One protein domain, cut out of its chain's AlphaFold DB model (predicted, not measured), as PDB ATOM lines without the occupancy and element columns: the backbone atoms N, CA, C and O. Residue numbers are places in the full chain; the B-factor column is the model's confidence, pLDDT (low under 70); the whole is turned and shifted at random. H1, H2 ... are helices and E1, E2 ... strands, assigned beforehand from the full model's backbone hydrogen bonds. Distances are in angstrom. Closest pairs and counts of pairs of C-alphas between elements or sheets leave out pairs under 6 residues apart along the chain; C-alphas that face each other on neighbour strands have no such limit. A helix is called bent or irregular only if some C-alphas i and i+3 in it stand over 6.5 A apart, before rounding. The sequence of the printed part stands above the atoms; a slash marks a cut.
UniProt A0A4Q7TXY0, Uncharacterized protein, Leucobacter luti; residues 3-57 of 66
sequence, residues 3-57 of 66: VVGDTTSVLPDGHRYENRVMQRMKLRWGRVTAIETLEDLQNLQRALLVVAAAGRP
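Overview. This is residues 3 to 57 of the 66 residues of an uncharacterized protein of Leucobacter luti (UniProt A0A4Q7TXY0). A long, bent, strongly twisted ribbon of three strands has E2 along its middle, E1 beside residues 16 to 23 of E2 and E3 beside 21 to 28, with helix H1 grazing the sheet near the E1-E2 turn. The printed part has 55 residues, in order E1, E2, E3, H1, of mixed class. The antiparallel sheet E1-E2-E3 is a meander, each strand the antiparallel neighbour of the one before. The whole is loose, radius of gyration of the C-alphas 14.3 A, spanning 42 by 21 by 17 A.

Along the chain. E2, residues 16 to 28, is 36.1 A long and bends by 55 degrees at residue 20. E1, residues 3 to 10, is 22.7 A long and begins at C-alpha 3 (29.316, -28.941, 7.635). E3, residues 31 to 38, is 20.8 A long and bends by 55 degrees at residue 34. H1, residues 41 to 53, is 18.2 A long and ends at C-alpha 53 (26.164, -27.284, 39.382).

Arrangement. Hairpin E1 and E2 has N 5 and O 21 within hydrogen-bond range, 3.0 A. Hairpin E2 and E3 has N 24 and O 36 within range, 2.8 A. E1 and E3 are apart. H1 only grazes the sheet, with residues 41 to 47; the closest C-alphas of E2 and H1 are Tyr 17 and Ala 47, 7.1 A. In H1 every O i to N i+4 pair is within range.

Size, cuts and confidence. C-alphas 29 and 53 are farthest apart, 42.9 A. The printed part has no cut, the three links are tight, and no printed residue is under 70 in pLDDT.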
ATOM      1  N   VAL A   3      28.016 -28.752   6.985       96.81
ATOM      2  CA  VAL A   3      29.316 -28.941   7.635       96.81
ATOM      3  C   VAL A   3      29.153 -29.989   8.726       96.81
ATOM      4  O   VAL A   3      28.180 -29.942   9.472       96.81
ATOM      5  N   VAL A   4      30.097 -30.926   8.812       97.44
ATOM      6  CA  VAL A   4      30.207 -31.883   9.917       97.44
ATOM      7  C   VAL A   4      31.554 -31.652  10.585       97.44
ATOM      8  O   VAL A   4      32.565 -31.568   9.890       97.44
ATOM      9  N   GLY A   5      31.570 -31.538  11.907       97.06
ATOM     10  CA  GLY A   5      32.796 -31.283  12.653       97.06
ATOM     11  C   GLY A   5      32.697 -31.715  14.106       97.06
ATOM     12  O   GLY A   5      31.607 -31.944  14.629       97.06
ATOM     13  N   ASP A   6      33.853 -31.831  14.742       97.31
ATOM     14  CA  ASP A   6      33.971 -32.075  16.173       97.31
ATOM     15  C   ASP A   6      34.137 -30.731  16.904       97.31
ATOM     16  O   ASP A   6      34.870 -29.846  16.453       97.31
ATOM     17  N   THR A   7      33.446 -30.561  18.027       95.62
ATOM     18  CA  THR A   7      33.562 -29.407  18.922       95.62
ATOM     19  C   THR A   7      34.101 -29.870  20.261       95.62
ATOM     20  O   THR A   7      33.755 -30.947  20.742       95.62
ATOM     21  N   THR A   8      34.975 -29.070  20.873       97.19
ATOM     22  CA  THR A   8      35.592 -29.425  22.154       97.19
ATOM     23  C   THR A   8      35.658 -28.217  23.073       97.19
ATOM     24  O   THR A   8      35.909 -27.111  22.599       97.19
ATOM     25  N   SER A   9      35.477 -28.425  24.374       96.56
ATOM     26  CA  SER A   9      35.594 -27.383  25.399       96.56
ATOM     27  C   SER A   9      36.083 -27.973  26.727       96.56
ATOM     28  O   SER A   9      36.174 -29.191  26.875       96.56
ATOM     29  N   VAL A  10      36.389 -27.114  27.695       98.00
ATOM     30  CA  VAL A  10      36.649 -27.499  29.087       98.00
ATOM     31  C   VAL A  10      35.456 -27.056  29.928       98.00
ATOM     32  O   VAL A  10      35.049 -25.894  29.865       98.00
ATOM     33  N   LEU A  11      34.867 -27.987  30.676       97.69
ATOM     34  CA  LEU A  11      33.747 -27.720  31.571       97.69
ATOM     35  C   LEU A  11      34.225 -27.069  32.878       97.69
ATOM     36  O   LEU A  11      35.406 -27.161  33.217       97.69
ATOM     37  N   PRO A  12      33.328 -26.416  33.638       97.75
ATOM     38  CA  PRO A  12      33.689 -25.766  34.901       97.75
ATOM     39  C   PRO A  12      34.313 -26.683  35.965       97.75
ATOM     40  O   PRO A  12      35.034 -26.195  36.829       97.75
ATOM     41  N   ASP A  13      34.058 -27.991  35.908       96.44
ATOM     42  CA  ASP A  13      34.671 -29.003  36.780       96.44
ATOM     43  C   ASP A  13      36.044 -29.500  36.277       96.44
ATOM     44  O   ASP A  13      36.668 -30.358  36.897       96.44
ATOM     45  N   GLY A  14      36.531 -28.952  35.159       97.00
ATOM     46  CA  GLY A  14      37.799 -29.309  34.530       97.00
ATOM     47  C   GLY A  14      37.722 -30.494  33.567       97.00
ATOM     48  O   GLY A  14      38.715 -30.785  32.896       97.00
ATOM     49  N   HIS A  15      36.576 -31.172  33.442       95.69
ATOM     50  CA  HIS A  15      36.423 -32.250  32.469       95.69
ATOM     51  C   HIS A  15      36.384 -31.716  31.032       95.69
ATOM     52  O   HIS A  15      35.886 -30.625  30.747       95.69
ATOM     53  N   ARG A  16      36.908 -32.508  30.091       97.31
ATOM     54  CA  ARG A  16      36.834 -32.199  28.661       97.31
ATOM     55  C   ARG A  16      35.446 -32.553  28.131       97.31
ATOM     56  O   ARG A  16      34.978 -33.674  28.309       97.31
ATOM     57  N   TYR A  17      34.823 -31.605  27.446       97.69
ATOM     58  CA  TYR A  17      33.622 -31.814  26.647       97.69
ATOM     59  C   TYR A  17      34.001 -31.989  25.180       97.69
ATOM     60  O   TYR A  17      34.828 -31.237  24.662       97.69
ATOM     61  N   GLU A  18      33.370 -32.950  24.513       97.81
ATOM     62  CA  GLU A  18      33.525 -33.213  23.083       97.81
ATOM     63  C   GLU A  18      32.170 -33.573  22.486       97.81
ATOM     64  O   GLU A  18      31.435 -34.349  23.094       97.81
ATOM     65  N   ASN A  19      31.834 -33.047  21.309       97.62
ATOM     66  CA  ASN A  19      30.624 -33.426  20.583       97.62
ATOM     67  C   ASN A  19      30.866 -33.424  19.069       97.62
ATOM     68  O   ASN A  19      31.700 -32.677  18.562       97.62
ATOM     69  N   ARG A  20      30.114 -34.247  18.340       97.06
ATOM     70  CA  ARG A  20      30.071 -34.249  16.878       97.06
ATOM     71  C   ARG A  20      28.818 -33.502  16.448       97.06
ATOM     72  O   ARG A  20      27.709 -33.905  16.787       97.06
ATOM     73  N   VAL A  21      28.993 -32.454  15.652       97.50
ATOM     74  CA  VAL A  21      27.885 -31.631  15.164       97.50
ATOM     75  C   VAL A  21      27.780 -31.696  13.645       97.50
ATOM     76  O   VAL A  21      28.786 -31.714  12.932       97.50
ATOM     77  N   MET A  22      26.550 -31.692  13.142       98.12
ATOM     78  CA  MET A  22      26.227 -31.388  11.753       98.12
ATOM     79  C   MET A  22      25.442 -30.079  11.718       98.12
ATOM     80  O   MET A  22      24.413 -29.954  12.372       98.12
ATOM     81  N   GLN A  23      25.884 -29.124  10.905       97.50
ATOM     82  CA  GLN A  23      25.168 -27.874  10.675       97.50
ATOM     83  C   GLN A  23      24.722 -27.761   9.222       97.50
ATOM     84  O   GLN A  23      25.541 -27.813   8.300       97.50
ATOM     85  N   ARG A  24      23.422 -27.543   9.011       98.25
ATOM     86  CA  ARG A  24      22.857 -27.127   7.726       98.25
ATOM     87  C   ARG A  24      22.653 -25.620   7.739       98.25
ATOM     88  O   ARG A  24      21.870 -25.095   8.517       98.25
ATOM     89  N   MET A  25      23.322 -24.927   6.827       98.19
ATOM     90  CA  MET A  25      23.253 -23.472   6.705       98.19
ATOM     91  C   MET A  25      22.563 -23.058   5.404       98.19
ATOM     92  O   MET A  25      22.929 -23.533   4.316       98.19
ATOM     93  N   LYS A  26      21.601 -22.132   5.510       98.31
ATOM     94  CA  LYS A  26      20.998 -21.416   4.372       98.31
ATOM     95  C   LYS A  26      21.719 -20.088   4.173       98.31
ATOM     96  O   LYS A  26      21.948 -19.365   5.141       98.31
ATOM     97  N   LEU A  27      22.055 -19.775   2.922       98.06
ATOM     98  CA  LEU A  27      22.710 -18.525   2.555       98.06
ATOM     99  C   LEU A  27      21.861 -17.734   1.557       98.06
ATOM    100  O   LEU A  27      21.235 -18.317   0.673       98.06
ATOM    101  N   ARG A  28      21.903 -16.404   1.663       97.62
ATOM    102  CA  ARG A  28      21.343 -15.454   0.693       97.62
ATOM    103  C   ARG A  28      22.336 -14.311   0.506       97.62
ATOM    104  O   ARG A  28      22.710 -13.661   1.478       97.62
ATOM    105  N   TRP A  29      22.780 -14.089  -0.734       97.25
ATOM    106  CA  TRP A  29      23.786 -13.069  -1.076       97.25
ATOM    107  C   TRP A  29      25.073 -13.171  -0.236       97.25
ATOM    108  O   TRP A  29      25.589 -12.176   0.258       97.25
ATOM    109  N   GLY A  30      25.554 -14.399  -0.012       95.88
ATOM    110  CA  GLY A  30      26.759 -14.669   0.784       95.88
ATOM    111  C   GLY A  30      26.577 -14.582   2.305       95.88
ATOM    112  O   GLY A  30      27.495 -14.936   3.038       95.88
ATOM    113  N   ARG A  31      25.404 -14.174   2.808       97.31
ATOM    114  CA  ARG A  31      25.109 -14.107   4.248       97.31
ATOM    115  C   ARG A  31      24.348 -15.344   4.720       97.31
ATOM    116  O   ARG A  31      23.418 -15.778   4.043       97.31
ATOM    117  N   VAL A  32      24.694 -15.875   5.895       97.88
ATOM    118  CA  VAL A  32      23.918 -16.934   6.565       97.88
ATOM    119  C   VAL A  32      22.593 -16.359   7.064       97.88
ATOM    120  O   VAL A  32      22.571 -15.348   7.763       97.88
ATOM    121  N   THR A  33      21.487 -17.001   6.696       98.06
ATOM    122  CA  THR A  33      20.128 -16.588   7.082       98.06
ATOM    123  C   THR A  33      19.403 -17.621   7.936       98.06
ATOM    124  O   THR A  33      18.376 -17.297   8.517       98.06
ATOM    125  N   ALA A  34      19.895 -18.859   7.996       97.94
ATOM    126  CA  ALA A  34      19.404 -19.883   8.914       97.94
ATOM    127  C   ALA A  34      20.495 -20.924   9.171       97.94
ATOM    128  O   ALA A  34      21.287 -21.217   8.267       97.94
ATOM    129  N   ILE A  35      20.485 -21.495  10.373       97.62
ATOM    130  CA  ILE A  35      21.308 -22.635  10.771       97.62
ATOM    131  C   ILE A  35      20.387 -23.645  11.450       97.62
ATOM    132  O   ILE A  35      19.627 -23.282  12.340       97.62
ATOM    133  N   GLU A  36      20.469 -24.898  11.027       97.75
ATOM    134  CA  GLU A  36      19.922 -26.042  11.753       97.75
ATOM    135  C   GLU A  36      21.096 -26.904  12.212       97.75
ATOM    136  O   GLU A  36      21.984 -27.203  11.408       97.75
ATOM    137  N   THR A  37      21.101 -27.291  13.487       96.94
ATOM    138  CA  THR A  37      22.172 -28.084  14.100       96.94
ATOM    139  C   THR A  37      21.622 -29.434  14.540       96.94
ATOM    140  O   THR A  37      20.566 -29.506  15.161       96.94
ATOM    141  N   LEU A  38      22.358 -30.496  14.228       97.50
ATOM    142  CA  LEU A  38      22.186 -31.827  14.789       97.50
ATOM    143  C   LEU A  38      23.428 -32.150  15.623       97.50
ATOM    144  O   LEU A  38      24.546 -32.050  15.115       97.50
ATOM    145  N   GLU A  39      23.235 -32.537  16.877       97.00
ATOM    146  CA  GLU A  39      24.304 -32.901  17.812       97.00
ATOM    147  C   GLU A  39      23.822 -33.969  18.806       97.00
ATOM    148  O   GLU A  39      22.622 -34.243  18.889       97.00
ATOM    149  N   ASP A  40      24.743 -34.579  19.562       97.38
ATOM    150  CA  ASP A  40      24.382 -35.475  20.668       97.38
ATOM    151  C   ASP A  40      23.840 -34.650  21.846       97.38
ATOM    152  O   ASP A  40      24.600 -34.094  22.651       97.38
ATOM    153  N   LEU A  41      22.511 -34.555  21.929       95.00
ATOM    154  CA  LEU A  41      21.812 -33.773  22.950       95.00
ATOM    155  C   LEU A  41      21.928 -34.381  24.351       95.00
ATOM    156  O   LEU A  41      21.839 -33.667  25.342       95.00
ATOM    157  N   GLN A  42      22.164 -35.682  24.463       96.50
ATOM    158  CA  GLN A  42      22.268 -36.404  25.723       96.50
ATOM    159  C   GLN A  42      23.638 -36.134  26.344       96.50
ATOM    160  O   GLN A  42      23.763 -35.941  27.556       96.50
ATOM    161  N   ASN A  43      24.674 -36.072  25.510       97.19
ATOM    162  CA  ASN A  43      25.984 -35.592  25.909       97.19
ATOM    163  C   ASN A  43      25.971 -34.099  26.267       97.19
ATOM    164  O   ASN A  43      26.505 -33.728  27.314       97.19
ATOM    165  N   LEU A  44      25.298 -33.263  25.469       96.25
ATOM    166  CA  LEU A  44      25.103 -31.846  25.787       96.25
ATOM    167  C   LEU A  44      24.361 -31.659  27.122       96.25
ATOM    168  O   LEU A  44      24.801 -30.879  27.960       96.25
ATOM    169  N   GLN A  45      23.287 -32.410  27.372       96.06
ATOM    170  CA  GLN A  45      22.524 -32.336  28.620       96.06
ATOM    171  C   GLN A  45      23.388 -32.678  29.842       96.06
ATOM    172  O   GLN A  45      23.319 -31.985  30.856       96.06
ATOM    173  N   ARG A  46      24.242 -33.708  29.753       96.69
ATOM    174  CA  ARG A  46      25.201 -34.036  30.823       96.69
ATOM    175  C   ARG A  46      26.180 -32.890  31.083       96.69
ATOM    176  O   ARG A  46      26.438 -32.571  32.240       96.69
ATOM    177  N   ALA A  47      26.680 -32.243  30.032       97.62
ATOM    178  CA  ALA A  47      27.539 -31.070  30.168       97.62
ATOM    179  C   ALA A  47      26.801 -29.871  30.796       97.62
ATOM    180  O   ALA A  47      27.350 -29.192  31.661       97.62
ATOM    181  N   LEU A  48      25.542 -29.632  30.421       96.88
ATOM    182  CA  LEU A  48      24.725 -28.555  30.988       96.88
ATOM    183  C   LEU A  48      24.430 -28.761  32.481       96.88
ATOM    184  O   LEU A  48      24.439 -27.792  33.235       96.88
ATOM    185  N   LEU A  49      24.257 -30.007  32.936       97.88
ATOM    186  CA  LEU A  49      24.126 -30.323  34.365       97.88
ATOM    187  C   LEU A  49      25.372 -29.917  35.167       97.88
ATOM    188  O   LEU A  49      25.244 -29.346  36.249       97.88
ATOM    189  N   VAL A  50      26.569 -30.156  34.623       98.06
ATOM    190  CA  VAL A  50      27.831 -29.698  35.230       98.06
ATOM    191  C   VAL A  50      27.870 -28.171  35.305       98.06
ATOM    192  O   VAL A  50      28.217 -27.598  36.336       98.06
ATOM    193  N   VAL A  51      27.475 -27.497  34.225       98.06
ATOM    194  CA  VAL A  51      27.434 -26.031  34.170       98.06
ATOM    195  C   VAL A  51      26.448 -25.460  35.197       98.06
ATOM    196  O   VAL A  51      26.773 -24.482  35.871       98.06
ATOM    197  N   ALA A  52      25.287 -26.094  35.377       98.12
ATOM    198  CA  ALA A  52      24.318 -25.713  36.398       98.12
ATOM    199  C   ALA A  52      24.876 -25.881  37.815       98.12
ATOM    200  O   ALA A  52      24.787 -24.954  38.623       98.12
ATOM    201  N   ALA A  53      25.518 -27.020  38.097       97.88
ATOM    202  CA  ALA A  53      26.164 -27.284  39.382       97.88
ATOM    203  C   ALA A  53      27.281 -26.271  39.706       97.88
ATOM    204  O   ALA A  53      27.530 -25.980  40.873       97.88
ATOM    205  N   ALA A  54      27.902 -25.678  38.683       97.75
ATOM    206  CA  ALA A  54      28.904 -24.622  38.818       97.75
ATOM    207  C   ALA A  54      28.318 -23.206  39.023       97.75
ATOM    208  O   ALA A  54      29.038 -22.215  38.888       97.75
ATOM    209  N   GLY A  55      27.025 -23.091  39.343       97.56
ATOM    210  CA  GLY A  55      26.378 -21.825  39.696       97.56
ATOM    211  C   GLY A  55      25.718 -21.089  38.530       97.56
ATOM    212  O   GLY A  55      25.495 -19.885  38.632       97.56
ATOM    213  N   ARG A  56      25.405 -21.785  37.428       97.12
ATOM    214  CA  ARG A  56      24.650 -21.232  36.287       97.12
ATOM    215  C   ARG A  56      23.295 -21.934  36.131       97.12
ATOM    216  O   ARG A  56      23.159 -22.787  35.250       97.12
ATOM    217  N   PRO A  57      22.308 -21.641  36.994       95.75
ATOM    218  CA  PRO A  57      21.041 -22.374  37.038       95.75
ATOM    219  C   PRO A  57      20.263 -22.336  35.713       95.75
ATOM    220  O   PRO A  57      19.506 -23.259  35.422       95.75
TER     221      PRO A  57